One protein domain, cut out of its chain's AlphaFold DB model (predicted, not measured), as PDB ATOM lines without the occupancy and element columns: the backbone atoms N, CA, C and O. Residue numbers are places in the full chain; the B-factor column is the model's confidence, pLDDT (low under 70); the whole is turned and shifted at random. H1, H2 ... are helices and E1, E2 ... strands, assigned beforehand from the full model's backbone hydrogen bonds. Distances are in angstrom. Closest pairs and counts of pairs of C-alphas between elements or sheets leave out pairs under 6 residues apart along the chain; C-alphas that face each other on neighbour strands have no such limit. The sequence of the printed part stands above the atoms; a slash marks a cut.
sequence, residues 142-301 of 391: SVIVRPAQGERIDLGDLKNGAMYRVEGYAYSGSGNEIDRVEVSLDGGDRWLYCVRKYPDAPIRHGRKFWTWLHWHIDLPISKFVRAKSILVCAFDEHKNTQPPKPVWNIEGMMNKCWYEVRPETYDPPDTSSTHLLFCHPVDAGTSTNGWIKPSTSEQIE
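This is residues 142 to 301 of the 391 residues of an uncharacterized protein of Aspergillus cristatus (UniProt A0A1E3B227). Two strongly twisted antiparallel sheets are partly face to face: the smaller, E1 E3 E6 E5, packs on the E8, E7 and E4 part of a larger sheet that is curled like part of a barrel. Short helices H1 and H2 only graze the sheets, while residues 248 to 253 and residues 294 to 301, with H3, stick out from this body. The 160 printed residues hold nine strands and three helices, in the order E1 E2 H1 E3 E4 E5 E6 H2 E7 E8 E9 H3; the class is mixed, with 71 residues, under half, in named elements. The larger sheet runs E2 E9 E8 E7 E4. The whole is compact, with a radius of gyration of the C-alphas of 17.6 A and spans of 56 by 48 by 29 A.

E1, residues 142 to 146, is an edge strand, antiparallel to its neighbour E3, residues 163 to 171, with N 145 and O 167 2.8 A apart. E2, residues 152 to 154, pairs antiparallel with E9, residues 275 to 279; N 276 and O 153 are 2.8 A apart. H1, residues 155 to 160, only just on the larger sheet, grazes it with residues 155 to 157. E3 is antiparallel to E6, residues 213 to 220, with N 164 and O 219 2.8 A apart. E4, residues 178 to 184, is antiparallel to E7, residues 230 to 236; N 235 and O 180 are 2.8 A apart. E5, residues 195 to 197, forms a hairpin with E6, with N 197 and O 214 2.7 A apart. The closest C-alphas of E4 and E6, those of Val 181 and Trp 215, are 7.2 A apart. H2, residues 222 to 225, is close to but not clearly touching H1, with Leu 158 and Ser 222 the closest C-alphas at 6.3 A. E8, residues 259 to 266, pairs in a staggered way with E7, where N 230 and O 261 are 2.7 A apart, and E9, where N 262 and O 279 are 2.8 A apart; E7 E8 E9 is a meander, each strand the antiparallel neighbour of the one before. The closest C-alphas of E1 and E8, those of Val 143 and Tyr 259, are 5.7 A apart. H3, residues 296 to 301, has each O i to N i+4 pair within hydrogen-bond range; H1 has 0 of 2, but 3 of 3 O i to N i+3 pairs, and H2 is too short for an i+4 pair.

E1 begins at C-alpha 142 (129.271, 149.736, 142.481). E3 measures 26.2 A from first to last C-alpha, E6 23.6 A, E8 22.0 A and E7 20.6 A. H3 ends at C-alpha 301 (105.104, 141.338, 161.974).

The C-alphas farthest apart, those of His 205 and Ser 272, are 56.0 A apart. The printed part has no cut. The links E5 to E6, E7 to E8 and E9 to H3 are long. The mean pLDDT of the printed part is 88.2; residues 159, 201 to 206, 271 to 272, 286 and 300 are under 70.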
ATOM      1  N   SER A 142     129.288 148.290 142.704       97.62
ATOM      2  CA  SER A 142     129.271 149.736 142.481       97.62
ATOM      3  C   SER A 142     128.075 150.367 143.181       97.62
ATOM      4  O   SER A 142     127.003 149.766 143.270       97.62
ATOM      5  N   VAL A 143     128.283 151.565 143.723       97.81
ATOM      6  CA  VAL A 143     127.327 152.262 144.587       97.81
ATOM      7  C   VAL A 143     127.309 153.738 144.230       97.81
ATOM      8  O   VAL A 143     128.363 154.334 144.027       97.81
ATOM      9  N   ILE A 144     126.110 154.318 144.200       98.31
ATOM     10  CA  ILE A 144     125.887 155.763 144.076       98.31
ATOM     11  C   ILE A 144     125.945 156.375 145.477       98.31
ATOM     12  O   ILE A 144     125.267 155.890 146.383       98.31
ATOM     13  N   VAL A 145     126.746 157.426 145.645       97.00
ATOM     14  CA  VAL A 145     126.884 158.181 146.903       97.00
ATOM     15  C   VAL A 145     126.278 159.575 146.769       97.00
ATOM     16  O   VAL A 145     125.636 160.035 147.712       97.00
ATOM     17  N   ARG A 146     126.435 160.219 145.602       97.06
ATOM     18  CA  ARG A 146     125.656 161.401 145.228       97.06
ATOM     19  C   ARG A 146     124.793 161.151 143.998       97.06
ATOM     20  O   ARG A 146     125.310 160.624 143.007       97.06
ATOM     21  N   PRO A 147     123.517 161.557 144.020       96.75
ATOM     22  CA  PRO A 147     122.856 162.324 145.086       96.75
ATOM     23  C   PRO A 147     122.652 161.518 146.364       96.75
ATOM     24  O   PRO A 147     122.482 160.309 146.278       96.75
ATOM     25  N   ALA A 148     122.741 162.184 147.518       95.38
ATOM     26  CA  ALA A 148     122.657 161.550 148.829       95.38
ATOM     27  C   ALA A 148     121.206 161.232 149.228       95.38
ATOM     28  O   ALA A 148     120.244 161.804 148.713       95.38
ATOM     29  N   GLN A 149     121.041 160.347 150.214       93.81
ATOM     30  CA  GLN A 149     119.732 159.976 150.752       93.81
ATOM     31  C   GLN A 149     118.999 161.193 151.329       93.81
ATOM     32  O   GLN A 149     119.355 161.714 152.386       93.81
ATOM     33  N   GLY A 150     117.907 161.590 150.681       92.44
ATOM     34  CA  GLY A 150     117.097 162.746 151.054       92.44
ATOM     35  C   GLY A 150     117.621 164.084 150.527       92.44
ATOM     36  O   GLY A 150     117.075 165.121 150.903       92.44
ATOM     37  N   GLU A 151     118.650 164.082 149.675       94.25
ATOM     38  CA  GLU A 151     119.133 165.291 149.009       94.25
ATOM     39  C   GLU A 151     118.033 165.894 148.131       94.25
ATOM     40  O   GLU A 151     117.255 165.169 147.504       94.25
ATOM     41  N   ARG A 152     117.960 167.230 148.113       93.00
ATOM     42  CA  ARG A 152     116.949 167.990 147.378       93.00
ATOM     43  C   ARG A 152     117.609 168.940 146.393       93.00
ATOM     44  O   ARG A 152     118.513 169.674 146.776       93.00
ATOM     45  N   ILE A 153     117.107 168.964 145.165       90.69
ATOM     46  CA  ILE A 153     117.502 169.934 144.138       90.69
ATOM     47  C   ILE A 153     116.273 170.754 143.756       90.69
ATOM     48  O   ILE A 153     115.249 170.176 143.391       90.69
ATOM     49  N   ASP A 154     116.365 172.081 143.833       87.31
ATOM     50  CA  ASP A 154     115.287 172.979 143.412       87.31
ATOM     51  C   ASP A 154     115.160 172.959 141.880       87.31
ATOM     52  O   ASP A 154     116.125 173.179 141.145       87.31
ATOM     53  N   LEU A 155     113.955 172.706 141.362       83.88
ATOM     54  CA  LEU A 155     113.708 172.764 139.921       83.88
ATOM     55  C   LEU A 155     113.808 174.187 139.355       83.88
ATOM     56  O   LEU A 155     113.938 174.346 138.138       83.88
ATOM     57  N   GLY A 156     113.802 175.222 140.199       76.94
ATOM     58  CA  GLY A 156     114.176 176.584 139.827       76.94
ATOM     59  C   GLY A 156     115.556 176.667 139.160       76.94
ATOM     60  O   GLY A 156     115.723 177.442 138.210       76.94
ATOM     61  N   ASP A 157     116.494 175.798 139.554       72.25
ATOM     62  CA  ASP A 157     117.866 175.751 139.026       72.25
ATOM     63  C   ASP A 157     117.941 175.286 137.562       72.25
ATOM     64  O   ASP A 157     118.924 175.555 136.860       72.25
ATOM     65  N   LEU A 158     116.878 174.658 137.037       74.50
ATOM     66  CA  LEU A 158     116.793 174.246 135.631       74.50
ATOM     67  C   LEU A 158     116.969 175.416 134.660       74.50
ATOM     68  O   LEU A 158     117.486 175.225 133.557       74.50
ATOM     69  N   LYS A 159     116.547 176.624 135.061       68.88
ATOM     70  CA  LYS A 159     116.599 177.825 134.213       68.88
ATOM     71  C   LYS A 159     118.029 178.222 133.835       68.88
ATOM     72  O   LYS A 159     118.212 178.889 132.822       68.88
ATOM     73  N   ASN A 160     119.022 177.760 134.591       71.12
ATOM     74  CA  ASN A 160     120.422 178.136 134.414       71.12
ATOM     75  C   ASN A 160     121.255 177.068 133.687       71.12
ATOM     76  O   ASN A 160     122.473 177.201 133.604       71.12
ATOM     77  N   GLY A 161     120.634 175.994 133.179       80.88
ATOM     78  CA  GLY A 161     121.377 174.889 132.561       80.88
ATOM     79  C   GLY A 161     122.321 174.186 133.540       80.88
ATOM     80  O   GLY A 161     123.348 173.650 133.129       80.88
ATOM     81  N   ALA A 162     121.989 174.219 134.833       88.88
ATOM     82  CA  ALA A 162     122.834 173.698 135.891       88.88
ATOM     83  C   ALA A 162     123.129 172.199 135.699       88.88
ATOM     84  O   ALA A 162     122.265 171.393 135.327       88.88
ATOM     85  N   MET A 163     124.390 171.853 135.947       93.19
ATOM     86  CA  MET A 163     124.909 170.492 135.899       93.19
ATOM     87  C   MET A 163     124.965 169.933 137.314       93.19
ATOM     88  O   MET A 163     125.277 170.652 138.260       93.19
ATOM     89  N   TYR A 164     124.702 168.642 137.440       94.88
ATOM     90  CA  TYR A 164     124.808 167.914 138.689       94.88
ATOM     91  C   TYR A 164     125.798 166.765 138.535       94.88
ATOM     92  O   TYR A 164     125.750 166.022 137.548       94.88
ATOM     93  N   ARG A 165     126.683 166.621 139.522       97.50
ATOM     94  CA  ARG A 165     127.665 165.543 139.578       97.50
ATOM     95  C   ARG A 165     127.066 164.341 140.295       97.50
ATOM     96  O   ARG A 165     126.916 164.351 141.513       97.50
ATOM     97  N   VAL A 166     126.752 163.301 139.529       98.25
ATOM     98  CA  VAL A 166     126.448 161.979 140.087       98.25
ATOM     99  C   VAL A 166     127.775 161.291 140.352       98.25
ATOM    100  O   VAL A 166     128.608 161.212 139.448       98.25
ATOM    101  N   GLU A 167     127.988 160.805 141.568       98.31
ATOM    102  CA  GLU A 167     129.259 160.193 141.950       98.31
ATOM    103  C   GLU A 167     129.080 159.038 142.922       98.31
ATOM    104  O   GLU A 167     128.056 158.889 143.596       98.31
ATOM    105  N   GLY A 168     130.104 158.205 142.998       97.88
ATOM    106  CA  GLY A 168     130.108 157.062 143.880       97.88
ATOM    107  C   GLY A 168     131.428 156.322 143.850       97.88
ATOM    108  O   GLY A 168     132.450 156.845 143.403       97.88
ATOM    109  N   TYR A 169     131.396 155.085 144.326       97.31
ATOM    110  CA  TYR A 169     132.563 154.219 144.336       97.31
ATOM    111  C   TYR A 169     132.249 152.871 143.686       97.31
ATOM    112  O   TYR A 169     131.088 152.471 143.537       97.31
ATOM    113  N   ALA A 170     133.299 152.169 143.278       96.75
ATOM    114  CA  ALA A 170     133.225 150.798 142.802       96.75
ATOM    115  C   ALA A 170     134.467 150.021 143.257       96.75
ATOM    116  O   ALA A 170     135.553 150.588 143.369       96.75
ATOM    117  N   TYR A 171     134.314 148.730 143.530       94.00
ATOM    118  CA  TYR A 171     135.416 147.839 143.908       94.00
ATOM    119  C   TYR A 171     135.228 146.457 143.282       94.00
ATOM    120  O   TYR A 171     134.114 146.071 142.927       94.00
ATOM    121  N   SER A 172     136.319 145.701 143.158       92.06
ATOM    122  CA  SER A 172     136.300 144.302 142.736       92.06
ATOM    123  C   SER A 172     137.213 143.465 143.627       92.06
ATOM    124  O   SER A 172     138.167 143.969 144.217       92.06
ATOM    125  N   GLY A 173     136.915 142.173 143.751       88.31
ATOM    126  CA  GLY A 173     137.790 141.244 144.462       88.31
ATOM    127  C   GLY A 173     138.994 140.819 143.630       88.31
ATOM    128  O   GLY A 173     139.143 141.186 142.466       88.31
ATOM    129  N   SER A 174     139.868 140.011 144.236       85.06
ATOM    130  CA  SER A 174     141.048 139.405 143.577       85.06
ATOM    131  C   SER A 174     142.080 140.382 142.981       85.06
ATOM    132  O   SER A 174     143.071 139.948 142.375       85.06
ATOM    133  N   GLY A 175     141.886 141.681 143.222       87.94
ATOM    134  CA  GLY A 175     142.724 142.759 142.715       87.94
ATOM    135  C   GLY A 175     142.489 143.039 141.239       87.94
ATOM    136  O   GLY A 175     143.416 143.500 140.581       87.94
ATOM    137  N   ASN A 176     141.304 142.703 140.727       90.56
ATOM    138  CA  ASN A 176     140.949 142.921 139.334       90.56
ATOM    139  C   ASN A 176     140.680 144.406 139.086       90.56
ATOM    140  O   ASN A 176     139.976 145.050 139.871       90.56
ATOM    141  N   GLU A 177     141.192 144.937 137.979       91.69
ATOM    142  CA  GLU A 177     140.898 146.315 137.592       91.69
ATOM    143  C   GLU A 177     139.421 146.476 137.209       91.69
ATOM    144  O   GLU A 177     138.834 145.613 136.555       91.69
ATOM    145  N   ILE A 178     138.822 147.609 137.575       93.56
ATOM    146  CA  ILE A 178     137.513 148.018 137.064       93.56
ATOM    147  C   ILE A 178     137.723 148.771 135.753       93.56
ATOM    148  O   ILE A 178     138.127 149.932 135.747       93.56
ATOM    149  N   ASP A 179     137.403 148.113 134.646       93.12
ATOM    150  CA  ASP A 179     137.570 148.612 133.280       93.12
ATOM    151  C   ASP A 179     136.489 149.629 132.873       93.12
ATOM    152  O   ASP A 179     136.685 150.461 131.982       93.12
ATOM    153  N   ARG A 180     135.325 149.612 133.528       95.88
ATOM    154  CA  ARG A 180     134.243 150.549 133.208       95.88
ATOM    155  C   ARG A 180     133.255 150.716 134.352       95.88
ATOM    156  O   ARG A 180     132.934 149.753 135.039       95.88
ATOM    157  N   VAL A 181     132.727 151.930 134.490       98.56
ATOM    158  CA  VAL A 181     131.520 152.226 135.270       98.56
ATOM    159  C   VAL A 181     130.549 152.982 134.372       98.56
ATOM    160  O   VAL A 181     130.955 153.895 133.649       98.56
ATOM    161  N   GLU A 182     129.284 152.583 134.396       98.56
ATOM    162  CA  GLU A 182     128.228 153.164 133.578       98.56
ATOM    163  C   GLU A 182     127.004 153.514 134.425       98.56
ATOM    164  O   GLU A 182     126.632 152.778 135.341       98.56
ATOM    165  N   VAL A 183     126.351 154.622 134.066       98.56
ATOM    166  CA  VAL A 183     125.091 155.071 134.664       98.56
ATOM    167  C   VAL A 183     123.974 155.055 133.630       98.56
ATOM    168  O   VAL A 183     124.152 155.513 132.502       98.56
ATOM    169  N   SER A 184     122.804 154.569 134.026       98.06
ATOM    170  CA  SER A 184     121.584 154.582 133.215       98.06
ATOM    171  C   SER A 184     120.501 155.416 133.897       98.06
ATOM    172  O   SER A 184     120.327 155.339 135.111       98.06
ATOM    173  N   LEU A 185     119.734 156.166 133.100       97.19
ATOM    174  CA  LEU A 185     118.589 156.970 133.560       97.19
ATOM    175  C   LEU A 185     117.229 156.456 133.053       97.19
ATOM    176  O   LEU A 185     116.181 157.007 133.401       97.19
ATOM    177  N   ASP A 186     117.234 155.430 132.201       94.06
ATOM    178  CA  ASP A 186     116.059 154.925 131.481       94.06
ATOM    179  C   ASP A 186     115.742 153.456 131.799       94.06
ATOM    180  O   ASP A 186     115.036 152.789 131.053       94.06
ATOM    181  N   GLY A 187     116.194 152.963 132.956       92.88
ATOM    182  CA  GLY A 187     115.899 151.601 133.413       92.88
ATOM    183  C   GLY A 187     116.846 150.522 132.877       92.88
ATOM    184  O   GLY A 187     116.574 149.339 133.069       92.88
ATOM    185  N   GLY A 188     117.967 150.916 132.268       94.50
ATOM    186  CA  GLY A 188     119.024 150.021 131.797       94.50
ATOM    187  C   GLY A 188     119.050 149.839 130.281       94.50
ATOM    188  O   GLY A 188     119.804 148.990 129.803       94.50
ATOM    189  N   ASP A 189     118.264 150.620 129.535       94.12
ATOM    190  CA  ASP A 189     118.218 150.575 128.072       94.12
ATOM    191  C   ASP A 189     119.428 151.289 127.456       94.12
ATOM    192  O   ASP A 189     119.982 150.836 126.448       94.12
ATOM    193  N   ARG A 190     119.866 152.406 128.055       95.50
ATOM    194  CA  ARG A 190     121.042 153.167 127.617       95.50
ATOM    195  C   ARG A 190     121.964 153.489 128.780       95.50
ATOM    196  O   ARG A 190     121.544 153.937 129.841       95.50
ATOM    197  N   TRP A 191     123.256 153.349 128.515       97.56
ATOM    198  CA  TRP A 191     124.312 153.487 129.508       97.56
ATOM    199  C   TRP A 191     125.276 154.609 129.123       97.56
ATOM    200  O   TRP A 191     125.704 154.724 127.974       97.56
ATOM    201  N   LEU A 192     125.580 155.467 130.092       97.81
ATOM    202  CA  LEU A 192     126.494 156.593 129.967       97.81
ATOM    203  C   LEU A 192     127.793 156.260 130.702       97.81
ATOM    204  O   LEU A 192     127.770 155.925 131.886       97.81
ATOM    205  N   TYR A 193     128.920 156.380 130.006       97.94
ATOM    206  CA  TYR A 193     130.243 156.139 130.578       97.94
ATOM    207  C   TYR A 193     130.579 157.171 131.657       97.94
ATOM    208  O   TYR A 193     130.433 158.373 131.441       97.94
ATOM    209  N   CYS A 194     131.077 156.690 132.794       98.31
ATOM    210  CA  CYS A 194     131.552 157.530 133.888       98.31
ATOM    211  C   CYS A 194     133.071 157.721 133.826       98.31
ATOM    212  O   CYS A 194     133.821 156.831 133.410       98.31
ATOM    213  N   VAL A 195     133.526 158.873 134.311       97.88
ATOM    214  CA  VAL A 195     134.938 159.104 134.619       97.88
ATOM    215  C   VAL A 195     135.295 158.272 135.848       97.88
ATOM    216  O   VAL A 195     134.514 158.202 136.795       97.88
ATOM    217  N   ARG A 196     136.470 157.640 135.839       94.81
ATOM    218  CA  ARG A 196     137.013 156.855 136.955       94.81
ATOM    219  C   ARG A 196     138.249 157.557 137.505       94.81
ATOM    220  O   ARG A 196     139.151 157.895 136.742       94.81
ATOM    221  N   LYS A 197     138.290 157.754 138.819       91.69
ATOM    222  CA  LYS A 197     139.431 158.272 139.571       91.69
ATOM    223  C   LYS A 197     139.998 157.146 140.433       91.69
ATOM    224  O   LYS A 197     139.344 156.664 141.358       91.69
ATOM    225  N   TYR A 198     141.215 156.739 140.104       82.69
ATOM    226  CA  TYR A 198     142.002 155.796 140.892       82.69
ATOM    227  C   TYR A 198     142.778 156.558 141.977       82.69
ATOM    228  O   TYR A 198     142.955 157.771 141.840       82.69
ATOM    229  N   PRO A 199     143.223 155.894 143.056       78.75
ATOM    230  CA  PRO A 199     144.101 156.523 144.036       78.75
ATOM    231  C   PRO A 199     145.383 157.067 143.396       78.75
ATOM    232  O   PRO A 199     145.945 156.439 142.501       78.75
ATOM    233  N   ASP A 200     145.856 158.212 143.894       73.31
ATOM    234  CA  ASP A 200     147.064 158.877 143.384       73.31
ATOM    235  C   ASP A 200     148.355 158.126 143.770       73.31
ATOM    236  O   ASP A 200     149.388 158.250 143.109       73.31
ATOM    237  N   ALA A 201     148.304 157.323 144.838       66.75
ATOM    238  CA  ALA A 201     149.420 156.502 145.283       66.75
ATOM    239  C   ALA A 201     149.569 155.238 144.412       66.75
ATOM    240  O   ALA A 201     148.571 154.585 144.088       66.75
ATOM    241  N   PRO A 202     150.806 154.831 144.074       57.38
ATOM    242  CA  PRO A 202     151.032 153.629 143.291       57.38
ATOM    243  C   PRO A 202     150.555 152.406 144.067       57.38
ATOM    244  O   PRO A 202     150.974 152.152 145.199       57.38
ATOM    245  N   ILE A 203     149.704 151.601 143.437       66.75
ATOM    246  CA  ILE A 203     149.343 150.311 144.004       66.75
ATOM    247  C   ILE A 203     150.582 149.420 143.921       66.75
ATOM    248  O   ILE A 203     151.187 149.309 142.855       66.75
ATOM    249  N   ARG A 204     150.968 148.792 145.040       65.62
ATOM    250  CA  ARG A 204     152.256 148.093 145.222       65.62
ATOM    251  C   ARG A 204     152.687 147.215 144.038       65.62
ATOM    252  O   ARG A 204     153.870 147.187 143.720       65.62
ATOM    253  N   HIS A 205     151.751 146.523 143.382       65.81
ATOM    254  CA  HIS A 205     152.055 145.610 142.269       65.81
ATOM    255  C   HIS A 205     151.794 146.156 140.871       65.81
ATOM    256  O   HIS A 205     151.993 145.421 139.906       65.81
ATOM    257  N   GLY A 206     151.308 147.391 140.722       65.88
ATOM    258  CA  GLY A 206     150.958 148.025 139.438       65.88
ATOM    259  C   GLY A 206     149.851 147.332 138.621       65.88
ATOM    260  O   GLY A 206     149.214 147.968 137.794       65.88
ATOM    261  N   ARG A 207     149.605 146.037 138.857       77.06
ATOM    262  CA  ARG A 207     148.656 145.153 138.168       77.06
ATOM    263  C   ARG A 207     147.552 144.634 139.084       77.06
ATOM    264  O   ARG A 207     146.712 143.859 138.642       77.06
ATOM    265  N   LYS A 208     147.608 144.963 140.374       86.62
ATOM    266  CA  LYS A 208     146.594 144.576 141.353       86.62
ATOM    267  C   LYS A 208     145.918 145.813 141.884       86.62
ATOM    268  O   LYS A 208     146.613 146.732 142.277       86.62
ATOM    269  N   PHE A 209     144.592 145.801 141.904       88.94
ATOM    270  CA  PHE A 209     143.744 146.914 142.316       88.94
ATOM    271  C   PHE A 209     142.987 146.535 143.584       88.94
ATOM    272  O   PHE A 209     141.866 146.039 143.545       88.94
ATOM    273  N   TRP A 210     143.656 146.691 144.728       88.62
ATOM    274  CA  TRP A 210     143.100 146.338 146.041       88.62
ATOM    275  C   TRP A 210     142.170 147.396 146.626       88.62
ATOM    276  O   TRP A 210     141.431 147.119 147.567       88.62
ATOM    277  N   THR A 211     142.252 148.613 146.101       90.06
ATOM    278  CA  THR A 211     141.452 149.752 146.526       90.06
ATOM    279  C   THR A 211     140.170 149.812 145.712       90.06
ATOM    280  O   THR A 211     140.126 149.379 144.558       90.06
ATOM    281  N   TRP A 212     139.138 150.433 146.272       91.69
ATOM    282  CA  TRP A 212     138.065 150.950 145.434       91.69
ATOM    283  C   TRP A 212     138.595 152.027 144.473       91.69
ATOM    284  O   TRP A 212     139.704 152.551 144.634       91.69
ATOM    285  N   LEU A 213     137.789 152.365 143.476       93.38
ATOM    286  CA  LEU A 213     137.921 153.607 142.730       93.38
ATOM    287  C   LEU A 213     136.689 154.466 142.962       93.38
ATOM    288  O   LEU A 213     135.608 153.952 143.265       93.38
ATOM    289  N   HIS A 214     136.850 155.769 142.786       96.19
ATOM    290  CA  HIS A 214     135.726 156.692 142.742       96.19
ATOM    291  C   HIS A 214     135.350 156.948 141.289       96.19
ATOM    292  O   HIS A 214     136.204 156.945 140.404       96.19
ATOM    293  N   TRP A 215     134.074 157.160 141.023       98.00
ATOM    294  CA  TRP A 215     133.589 157.457 139.685       98.00
ATOM    295  C   TRP A 215     132.621 158.626 139.732       98.00
ATOM    296  O   TRP A 215     131.967 158.856 140.748       98.00
ATOM    297  N   HIS A 216     132.531 159.367 138.631       98.50
ATOM    298  CA  HIS A 216     131.548 160.432 138.502       98.50
ATOM    299  C   HIS A 216     131.108 160.655 137.055       98.50
ATOM    300  O   HIS A 216     131.795 160.288 136.098       98.50
ATOM    301  N   ILE A 217     129.955 161.298 136.903       98.38
ATOM    302  CA  ILE A 217     129.449 161.820 135.639       98.38
ATOM    303  C   ILE A 217     128.676 163.114 135.898       98.38
ATOM    304  O   ILE A 217     127.854 163.192 136.810       98.38
ATOM    305  N   ASP A 218     128.941 164.132 135.083       97.56
ATOM    306  CA  ASP A 218     128.246 165.414 135.159       97.56
ATOM    307  C   ASP A 218     127.083 165.417 134.162       97.56
ATOM    308  O   ASP A 218     127.275 165.235 132.956       97.56
ATOM    309  N   LEU A 219     125.859 165.603 134.658       95.38
ATOM    310  CA  LEU A 219     124.637 165.541 133.857       95.38
ATOM    311  C   LEU A 219     123.769 166.785 134.084       95.38
ATOM    312  O   LEU A 219     123.673 167.259 135.214       95.38
ATOM    313  N   PRO A 220     123.084 167.304 133.049       93.75
ATOM    314  CA  PRO A 220     122.131 168.395 133.233       93.75
ATOM    315  C   PRO A 220     121.001 167.981 134.180       93.75
ATOM    316  O   PRO A 220     120.433 166.899 134.002       93.75
ATOM    317  N   ILE A 221     120.606 168.860 135.110       91.50
ATOM    318  CA  ILE A 221     119.542 168.562 136.091       91.50
ATOM    319  C   ILE A 221     118.229 168.145 135.402       91.50
ATOM    320  O   ILE A 221     117.500 167.273 135.875       91.50
ATOM    321  N   SER A 222     117.962 168.696 134.213       90.12
ATOM    322  CA  SER A 222     116.786 168.381 133.390       90.12
ATOM    323  C   SER A 222     116.649 166.898 133.032       90.12
ATOM    324  O   SER A 222     115.534 166.438 132.773       90.12
ATOM    325  N   LYS A 223     117.748 166.131 133.040       92.25
ATOM    326  CA  LYS A 223     117.707 164.686 132.801       92.25
ATOM    327  C   LYS A 223     117.079 163.914 133.960       92.25
ATOM    328  O   LYS A 223     116.427 162.909 133.700       92.25
ATOM    329  N   PHE A 224     117.213 164.385 135.201       92.56
ATOM    330  CA  PHE A 224     116.666 163.687 136.372       92.56
ATOM    331  C   PHE A 224     115.157 163.860 136.509       92.56
ATOM    332  O   PHE A 224     114.491 162.938 136.956       92.56
ATOM    333  N   VAL A 225     114.597 164.975 136.022       87.06
ATOM    334  CA  VAL A 225     113.139 165.218 136.008       87.06
ATOM    335  C   VAL A 225     112.381 164.121 135.251       87.06
ATOM    336  O   VAL A 225     111.245 163.799 135.579       87.06
ATOM    337  N   ARG A 226     113.001 163.557 134.207       84.25
ATOM    338  CA  ARG A 226     112.412 162.491 133.379       84.25
ATOM    339  C   ARG A 226     112.938 161.101 133.728       84.25
ATOM    340  O   ARG A 226     112.444 160.121 133.171       84.25
ATOM    341  N   ALA A 227     113.959 161.013 134.576       91.31
ATOM    342  CA  ALA A 227     114.564 159.746 134.942       91.31
ATOM    343  C   ALA A 227     113.630 159.006 135.898       91.31
ATOM    344  O   ALA A 227     113.179 159.562 136.892       91.31
ATOM    345  N   LYS A 228     113.354 157.732 135.614       88.88
ATOM    346  CA  LYS A 228     112.625 156.874 136.565       88.88
ATOM    347  C   LYS A 228     113.516 156.476 137.737       88.88
ATOM    348  O   LYS A 228     113.045 156.302 138.856       88.88
ATOM    349  N   SER A 229     114.799 156.309 137.450       95.38
ATOM    350  CA  SER A 229     115.833 155.986 138.414       95.38
ATOM    351  C   SER A 229     117.211 156.254 137.823       95.38
ATOM    352  O   SER A 229     117.367 156.391 136.611       95.38
ATOM    353  N   ILE A 230     118.200 156.343 138.701       98.12
ATOM    354  CA  ILE A 230     119.620 156.408 138.397       98.12
ATOM    355  C   ILE A 230     120.189 155.043 138.771       98.12
ATOM    356  O   ILE A 230     120.240 154.689 139.948       98.12
ATOM    357  N   LEU A 231     120.565 154.266 137.761       98.44
ATOM    358  CA  LEU A 231     121.187 152.955 137.913       98.44
ATOM    359  C   LEU A 231     122.688 153.080 137.710       98.44
ATOM    360  O   LEU A 231     123.111 153.809 136.818       98.44
ATOM    361  N   VAL A 232     123.475 152.315 138.461       98.62
ATOM    362  CA  VAL A 232     124.908 152.138 138.199       98.62
ATOM    363  C   VAL A 232     125.255 150.663 138.035       98.62
ATOM    364  O   VAL A 232     124.732 149.795 138.743       98.62
ATOM    365  N   CYS A 233     126.154 150.386 137.093       97.88
ATOM    366  CA  CYS A 233     126.842 149.109 136.993       97.88
ATOM    367  C   CYS A 233     128.327 149.311 136.675       97.88
ATOM    368  O   CYS A 233     128.734 150.320 136.095       97.88
ATOM    369  N   ALA A 234     129.142 148.333 137.061       97.88
ATOM    370  CA  ALA A 234     130.560 148.287 136.740       97.88
ATOM    371  C   ALA A 234     130.916 147.027 135.940       97.88
ATOM    372  O   ALA A 234     130.181 146.031 135.943       97.88
ATOM    373  N   PHE A 235     132.072 147.078 135.279       97.00
ATOM    374  CA  PHE A 235     132.708 145.961 134.590       97.00
ATOM    375  C   PHE A 235     134.167 145.864 135.016       97.00
ATOM    376  O   PHE A 235     134.861 146.881 135.075       97.00
ATOM    377  N   ASP A 236     134.632 144.649 135.292       94.00
ATOM    378  CA  ASP A 236     136.050 144.396 135.549       94.00
ATOM    379  C   ASP A 236     136.822 144.060 134.260       94.00
ATOM    380  O   ASP A 236     136.252 143.920 133.172       94.00
ATOM    381  N   GLU A 237     138.144 143.932 134.370       91.88
ATOM    382  CA  GLU A 237     139.027 143.573 133.255       91.88
ATOM    383  C   GLU A 237     138.632 142.249 132.570       91.88
ATOM    384  O   GLU A 237     138.798 142.109 131.356       91.88
ATOM    385  N   HIS A 238     138.011 141.326 133.313       93.62
ATOM    386  CA  HIS A 238     137.500 140.040 132.828       93.62
ATOM    387  C   HIS A 238     136.082 140.116 132.248       93.62
ATOM    388  O   HIS A 238     135.514 139.089 131.877       93.62
ATOM    389  N   LYS A 239     135.515 141.322 132.136       94.56
ATOM    390  CA  LYS A 239     134.163 141.587 131.623       94.56
ATOM    391  C   LYS A 239     133.055 140.980 132.485       94.56
ATOM    392  O   LYS A 239     131.923 140.842 132.019       94.56
ATOM    393  N   ASN A 240     133.342 140.677 133.750       93.62
ATOM    394  CA  ASN A 240     132.292 140.384 134.714       93.62
ATOM    395  C   ASN A 240     131.474 141.649 134.969       93.62
ATOM    396  O   ASN A 240     132.007 142.756 134.947       93.62
ATOM    397  N   THR A 241     130.185 141.481 135.258       96.00
ATOM    398  CA  THR A 241     129.296 142.590 135.611       96.00
ATOM    399  C   THR A 241     128.318 142.210 136.727       96.00
ATOM    400  O   THR A 241     128.285 141.076 137.228       96.00
ATOM    401  N   GLN A 242     127.547 143.199 137.157       96.12
ATOM    402  CA  GLN A 242     126.528 143.104 138.188       96.12
ATOM    403  C   GLN A 242     125.183 142.660 137.588       96.12
ATOM    404  O   GLN A 242     124.831 143.099 136.491       96.12
ATOM    405  N   PRO A 243     124.404 141.806 138.279       95.44
ATOM    406  CA  PRO A 243     123.073 141.429 137.820       95.44
ATOM    407  C   PRO A 243     122.076 142.593 137.976       95.44
ATOM    408  O   PRO A 243     122.190 143.378 138.917       95.44
ATOM    409  N   PRO A 244     121.030 142.676 137.137       94.62
ATOM    410  CA  PRO A 244     120.021 143.734 137.237       94.62
ATOM    411  C   PRO A 244     119.139 143.631 138.486       94.62
ATOM    412  O   PRO A 244     118.542 144.611 138.914       94.62
ATOM    413  N   LYS A 245     119.024 142.434 139.069       92.44
ATOM    414  CA  LYS A 245     118.192 142.161 140.244       92.44
ATOM    415  C   LYS A 245     119.013 141.475 141.334       92.44
ATOM    416  O   LYS A 245     119.955 140.746 141.012       92.44
ATOM    417  N   PRO A 246     118.662 141.679 142.613       91.00
ATOM    418  CA  PRO A 246     119.356 141.040 143.721       91.00
ATOM    419  C   PRO A 246     119.157 139.525 143.697       91.00
ATOM    420  O   PRO A 246     118.056 139.026 143.455       91.00
ATOM    421  N   VAL A 247     120.232 138.799 143.999       87.56
ATOM    422  CA  VAL A 247     120.219 137.346 144.191       87.56
ATOM    423  C   VAL A 247     120.134 137.082 145.690       87.56
ATOM    424  O   VAL A 247     121.107 137.250 146.421       87.56
ATOM    425  N   TRP A 248     118.940 136.730 146.162       87.06
ATOM    426  CA  TRP A 248     118.691 136.523 147.587       87.06
ATOM    427  C   TRP A 248     119.374 135.250 148.101       87.06
ATOM    428  O   TRP A 248     119.331 134.206 147.452       87.06
ATOM    429  N   ASN A 249     119.941 135.325 149.302       77.06
ATOM    430  CA  ASN A 249     120.429 134.180 150.066       77.06
ATOM    431  C   ASN A 249     120.115 134.376 151.558       77.06
ATOM    432  O   ASN A 249     119.813 135.487 151.997       77.06
ATOM    433  N   ILE A 250     120.176 133.288 152.328       73.56
ATOM    434  CA  ILE A 250     119.772 133.258 153.744       73.56
ATOM    435  C   ILE A 250     120.590 134.202 154.638       73.56
ATOM    436  O   ILE A 250     120.052 134.745 155.606       73.56
ATOM    437  N   GLU A 251     121.849 134.443 154.272       73.19
ATOM    438  CA  GLU A 251     122.773 135.322 154.992       73.19
ATOM    439  C   GLU A 251     122.696 136.775 154.523       73.19
ATOM    440  O   GLU A 251     123.374 137.629 155.075       73.19
ATOM    441  N   GLY A 252     121.929 137.087 153.474       76.12
ATOM    442  CA  GLY A 252     121.883 138.438 152.906       76.12
ATOM    443  C   GLY A 252     123.242 138.974 152.440       76.12
ATOM    444  O   GLY A 252     123.388 140.177 152.233       76.12
ATOM    445  N   MET A 253     124.239 138.103 152.279       80.75
ATOM    446  CA  MET A 253     125.591 138.486 151.891       80.75
ATOM    447  C   MET A 253     125.670 138.705 150.387       80.75
ATOM    448  O   MET A 253     124.816 138.240 149.630       80.75
ATOM    449  N   MET A 254     126.744 139.357 149.936       83.06
ATOM    450  CA  MET A 254     127.106 139.360 148.517       83.06
ATOM    451  C   MET A 254     126.045 139.992 147.597       83.06
ATOM    452  O   MET A 254     125.953 139.668 146.412       83.06
ATOM    453  N   ASN A 255     125.250 140.932 148.119       89.69
ATOM    454  CA  ASN A 255     124.327 141.693 147.289       89.69
ATOM    455  C   ASN A 255     125.099 142.685 146.406       89.69
ATOM    456  O   ASN A 255     125.644 143.675 146.892       89.69
ATOM    457  N   LYS A 256     125.124 142.397 145.105       91.88
ATOM    458  CA  LYS A 256     125.862 143.163 144.095       91.88
ATOM    459  C   LYS A 256     125.013 143.574 142.898       91.88
ATOM    460  O   LYS A 256     125.570 143.796 141.828       91.88
ATOM    461  N   CYS A 257     123.683 143.569 143.002       95.56
ATOM    462  CA  CYS A 257     122.865 144.002 141.870       95.56
ATOM    463  C   CYS A 257     123.137 145.467 141.511       95.56
ATOM    464  O   CYS A 257     123.797 146.175 142.271       95.56
ATOM    465  N   TRP A 258     122.629 145.922 140.366       97.75
ATOM    466  CA  TRP A 258     122.664 147.345 140.031       97.75
ATOM    467  C   TRP A 258     122.117 148.168 141.195       97.75
ATOM    468  O   TRP A 258     121.053 147.861 141.744       97.75
ATOM    469  N   TYR A 259     122.880 149.180 141.597       97.69
ATOM    470  CA  TYR A 259     122.463 150.082 142.656       97.69
ATOM    471  C   TYR A 259     121.565 151.161 142.053       97.69
ATOM    472  O   TYR A 259     121.884 151.712 141.000       97.69
ATOM    473  N   GLU A 260     120.431 151.430 142.701       97.38
ATOM    474  CA  GLU A 260     119.365 152.274 142.159       97.38
ATOM    475  C   GLU A 260     119.015 153.407 143.131       97.38
ATOM    476  O   GLU A 260     118.588 153.163 144.264       97.38
ATOM    477  N   VAL A 261     119.139 154.646 142.664       97.69
ATOM    478  CA  VAL A 261     118.641 155.846 143.351       97.69
ATOM    479  C   VAL A 261     117.452 156.401 142.576       97.69
ATOM    480  O   VAL A 261     117.496 156.492 141.351       97.69
ATOM    481  N   ARG A 262     116.370 156.761 143.264       95.94
ATOM    482  CA  ARG A 262     115.140 157.260 142.643       95.94
ATOM    483  C   ARG A 262     114.959 158.751 142.902       95.94
ATOM    484  O   ARG A 262     114.905 159.130 144.069       95.94
ATOM    485  N   PRO A 263     114.864 159.583 141.852       94.44
ATOM    486  CA  PRO A 263     114.354 160.935 141.993       94.44
ATOM    487  C   PRO A 263     112.828 160.893 142.151       94.44
ATOM    488  O   PRO A 263     112.124 160.256 141.369       94.44
ATOM    489  N   GLU A 264     112.316 161.595 143.150       90.69
ATOM    490  CA  GLU A 264     110.893 161.781 143.415       90.69
ATOM    491  C   GLU A 264     110.589 163.279 143.460       90.69
ATOM    492  O   GLU A 264     111.365 164.070 143.993       90.69
ATOM    493  N   THR A 265     109.459 163.691 142.892       87.81
ATOM    494  CA  THR A 265     109.016 165.081 143.013       87.81
ATOM    495  C   THR A 265     108.546 165.334 144.442       87.81
ATOM    496  O   THR A 265     107.705 164.601 144.960       87.81
ATOM    497  N   TYR A 266     109.078 166.378 145.069       85.19
ATOM    498  CA  TYR A 266     108.726 166.792 146.418       85.19
ATOM    499  C   TYR A 266     108.373 168.278 146.430       85.19
ATOM    500  O   TYR A 266     109.209 169.122 146.104       85.19
ATOM    501  N   ASP A 267     107.146 168.584 146.841       84.62
ATOM    502  CA  ASP A 267     106.659 169.948 147.041       84.62
ATOM    503  C   ASP A 267     106.644 170.237 148.552       84.62
ATOM    504  O   ASP A 267     105.796 169.698 149.272       84.62
ATOM    505  N   PRO A 268     107.599 171.025 149.081       78.88
ATOM    506  CA  PRO A 268     107.612 171.360 150.494       78.88
ATOM    507  C   PRO A 268     106.414 172.268 150.818       78.88
ATOM    508  O   PRO A 268     106.147 173.204 150.067       78.88
ATOM    509  N   PRO A 269     105.717 172.054 151.947       75.19
ATOM    510  CA  PRO A 269     104.506 172.807 152.286       75.19
ATOM    511  C   PRO A 269     104.736 174.319 152.459       75.19
ATOM    512  O   PRO A 269     103.803 175.099 152.281       75.19
ATOM    513  N   ASP A 270     105.972 174.731 152.756       73.31
ATOM    514  CA  ASP A 270     106.327 176.114 153.102       73.31
ATOM    515  C   ASP A 270     106.931 176.919 151.933       73.31
ATOM    516  O   ASP A 270     107.230 178.105 152.080       73.31
ATOM    517  N   THR A 271     107.118 176.305 150.760       68.38
ATOM    518  CA  THR A 271     107.736 176.949 149.587       68.38
ATOM    519  C   THR A 271     106.943 176.665 148.320       68.38
ATOM    520  O   THR A 271     106.546 175.535 148.071       68.38
ATOM    521  N   SER A 272     106.783 177.668 147.454       69.69
ATOM    522  CA  SER A 272     106.145 177.513 146.136       69.69
ATOM    523  C   SER A 272     107.044 176.844 145.080       69.69
ATOM    524  O   SER A 272     106.700 176.850 143.897       69.69
ATOM    525  N   SER A 273     108.200 176.299 145.479       77.81
ATOM    526  CA  SER A 273     109.172 175.656 144.594       77.81
ATOM    527  C   SER A 273     109.098 174.129 144.675       77.81
ATOM    528  O   SER A 273     109.168 173.522 145.746       77.81
ATOM    529  N   THR A 274     108.976 173.497 143.511       85.75
ATOM    530  CA  THR A 274     109.053 172.041 143.363       85.75
ATOM    531  C   THR A 274     110.508 171.593 143.393       85.75
ATOM    532  O   THR A 274     111.343 172.134 142.670       85.75
ATOM    533  N   HIS A 275     110.804 170.564 144.184       90.12
ATOM    534  CA  HIS A 275     112.138 169.986 144.300       90.12
ATOM    535  C   HIS A 275     112.167 168.548 143.769       90.12
ATOM    536  O   HIS A 275     111.158 167.841 143.773       90.12
ATOM    537  N   LEU A 276     113.348 168.087 143.360       92.25
ATOM    538  CA  LEU A 276     113.655 166.663 143.233       92.25
ATOM    539  C   LEU A 276     114.253 166.173 144.542       92.25
ATOM    540  O   LEU A 276     115.278 166.695 144.967       92.25
ATOM    541  N   LEU A 277     113.632 165.172 145.149       93.88
ATOM    542  CA  LEU A 277     114.126 164.429 146.301       93.88
ATOM    543  C   LEU A 277     114.772 163.130 145.821       93.88
ATOM    544  O   LEU A 277     114.146 162.372 145.085       93.88
ATOM    545  N   PHE A 278     115.995 162.835 146.250       95.75
ATOM    546  CA  PHE A 278     116.665 161.588 145.885       95.75
ATOM    547  C   PHE A 278     116.585 160.552 147.002       95.75
ATOM    548  O   PHE A 278     116.990 160.790 148.139       95.75
ATOM    549  N   CYS A 279     116.081 159.372 146.655       95.25
ATOM    550  CA  CYS A 279     115.892 158.253 147.565       95.25
ATOM    551  C   CYS A 279     116.809 157.092 147.160       95.25
ATOM    552  O   CYS A 279     116.757 156.599 146.036       95.25
ATOM    553  N   HIS A 280     117.628 156.612 148.084       96.06
ATOM    554  CA  HIS A 280     118.384 155.366 148.024       96.06
ATOM    555  C   HIS A 280     117.486 154.167 148.384       96.06
ATOM    556  O   HIS A 280     116.395 154.347 148.939       96.06
ATOM    557  N   PRO A 281     117.925 152.922 148.103       94.06
ATOM    558  CA  PRO A 281     117.115 151.728 148.346       94.06
ATOM    559  C   PRO A 281     116.690 151.570 149.803       94.06
ATOM    560  O   PRO A 281     115.544 151.223 150.084       94.06
ATOM    561  N   VAL A 282     117.611 151.839 150.724       91.19
ATOM    562  CA  VAL A 282     117.430 151.732 152.172       91.19
ATOM    563  C   VAL A 282     118.127 152.900 152.858       91.19
ATOM    564  O   VAL A 282     119.115 153.419 152.339       91.19
ATOM    565  N   ASP A 283     117.616 153.290 154.020       85.38
ATOM    566  CA  ASP A 283     118.236 154.286 154.896       85.38
ATOM    567  C   ASP A 283     119.023 153.573 156.012       85.38
ATOM    568  O   ASP A 283     118.838 152.374 156.244       85.38
ATOM    569  N   ALA A 284     119.931 154.280 156.680       77.25
ATOM    570  CA  ALA A 284     120.705 153.711 157.779       77.25
ATOM    571  C   ALA A 284     119.844 153.487 159.034       77.25
ATOM    572  O   ALA A 284     118.874 154.203 159.296       77.25
ATOM    573  N   GLY A 285     120.222 152.490 159.838       71.88
ATOM    574  CA  GLY A 285     119.530 152.157 161.083       71.88
ATOM    575  C   GLY A 285     118.156 151.518 160.856       71.88
ATOM    576  O   GLY A 285     117.994 150.660 159.990       71.88
ATOM    577  N   THR A 286     117.169 151.907 161.665       66.31
ATOM    578  CA  THR A 286     115.781 151.406 161.598       66.31
ATOM    579  C   THR A 286     114.851 152.296 160.768       66.31
ATOM    580  O   THR A 286     113.644 152.057 160.706       66.31
ATOM    581  N   SER A 287     115.405 153.311 160.096       72.12
ATOM    582  CA  SER A 287     114.656 154.213 159.223       72.12
ATOM    583  C   SER A 287     114.045 153.473 158.029       72.12
ATOM    584  O   SER A 287     114.649 152.589 157.423       72.12
ATOM    585  N   THR A 288     112.831 153.876 157.650       74.31
ATOM    586  CA  THR A 288     112.100 153.332 156.494       74.31
ATOM    587  C   THR A 288     112.033 154.319 155.331       74.31
ATOM    588  O   THR A 288     111.224 154.148 154.420       74.31
ATOM    589  N   ASN A 289     112.895 155.340 155.323       84.19
ATOM    590  CA  ASN A 289     112.878 156.423 154.332       84.19
ATOM    591  C   ASN A 289     113.470 156.037 152.964       84.19
ATOM    592  O   ASN A 289     113.417 156.836 152.034       84.19
ATOM    593  N   GLY A 290     114.024 154.830 152.813       89.00
ATOM    594  CA  GLY A 290     114.428 154.307 151.504       89.00
ATOM    595  C   GLY A 290     113.225 154.001 150.606       89.00
ATOM    596  O   GLY A 290     112.109 153.789 151.096       89.00
ATOM    597  N   TRP A 291     113.429 153.958 149.288       91.88
ATOM    598  CA  TRP A 291     112.340 153.652 148.350       91.88
ATOM    599  C   TRP A 291     111.929 152.172 148.378       91.88
ATOM    600  O   TRP A 291     110.790 151.849 148.032       91.88
ATOM    601  N   ILE A 292     112.800 151.255 148.828       89.19
ATOM    602  CA  ILE A 292     112.397 149.868 149.083       89.19
ATOM    603  C   ILE A 292     111.685 149.811 150.428       89.19
ATOM    604  O   ILE A 292     112.283 150.033 151.480       89.19
ATOM    605  N   LYS A 293     110.408 149.432 150.404       83.81
ATOM    606  CA  LYS A 293     109.629 149.168 151.616       83.81
ATOM    607  C   LYS A 293     109.663 147.676 151.978       83.81
ATOM    608  O   LYS A 293     109.804 146.845 151.077       83.81
ATOM    609  N   PRO A 294     109.552 147.315 153.272       76.69
ATOM    610  CA  PRO A 294     109.433 145.918 153.682       76.69
ATOM    611  C   PRO A 294     108.196 145.274 153.054       76.69
ATOM    612  O   PRO A 294     107.222 145.968 152.750       76.69
ATOM    613  N   SER A 295     108.208 143.952 152.902       73.06
ATOM    614  CA  SER A 295     107.032 143.217 152.415       73.06
ATOM    615  C   SER A 295     105.827 143.384 153.353       73.06
ATOM    616  O   SER A 295     105.992 143.605 154.551       73.06
ATOM    617  N   THR A 296     104.597 143.237 152.846       72.56
ATOM    618  CA  THR A 296     103.369 143.364 153.659       72.56
ATOM    619  C   THR A 296     103.373 142.435 154.877       72.56
ATOM    620  O   THR A 296     102.960 142.829 155.964       72.56
ATOM    621  N   SER A 297     103.892 141.213 154.729       70.00
ATOM    622  CA  SER A 297     104.032 140.257 155.832       70.00
ATOM    623  C   SER A 297     104.994 140.752 156.917       70.00
ATOM    624  O   SER A 297     104.675 140.658 158.100       70.00
ATOM    625  N   GLU A 298     106.135 141.328 156.527       71.12
ATOM    626  CA  GLU A 298     107.105 141.918 157.459       71.12
ATOM    627  C   GLU A 298     106.554 143.183 158.129       71.12
ATOM    628  O   GLU A 298     106.768 143.384 159.321       71.12
ATOM    629  N   GLN A 299     105.797 144.009 157.398       71.00
ATOM    630  CA  GLN A 299     105.108 145.170 157.969       71.00
ATOM    631  C   GLN A 299     104.148 144.728 159.085       71.00
ATOM    632  O   GLN A 299     104.215 145.256 160.193       71.00
ATOM    633  N   ILE A 300     103.334 143.692 158.849       69.88
ATOM    634  CA  ILE A 300     102.415 143.129 159.854       69.88
ATOM    635  C   ILE A 300     103.169 142.570 161.074       69.88
ATOM    636  O   ILE A 300     102.732 142.768 162.207       69.88
ATOM    637  N   GLU A 301     104.289 141.873 160.873       70.00
ATOM    638  CA  GLU A 301     105.104 141.338 161.974       70.00
ATOM    639  C   GLU A 301     105.761 142.457 162.800       70.00
ATOM    640  O   GLU A 301     105.730 142.413 164.029       70.00
TER     641      GLU A 301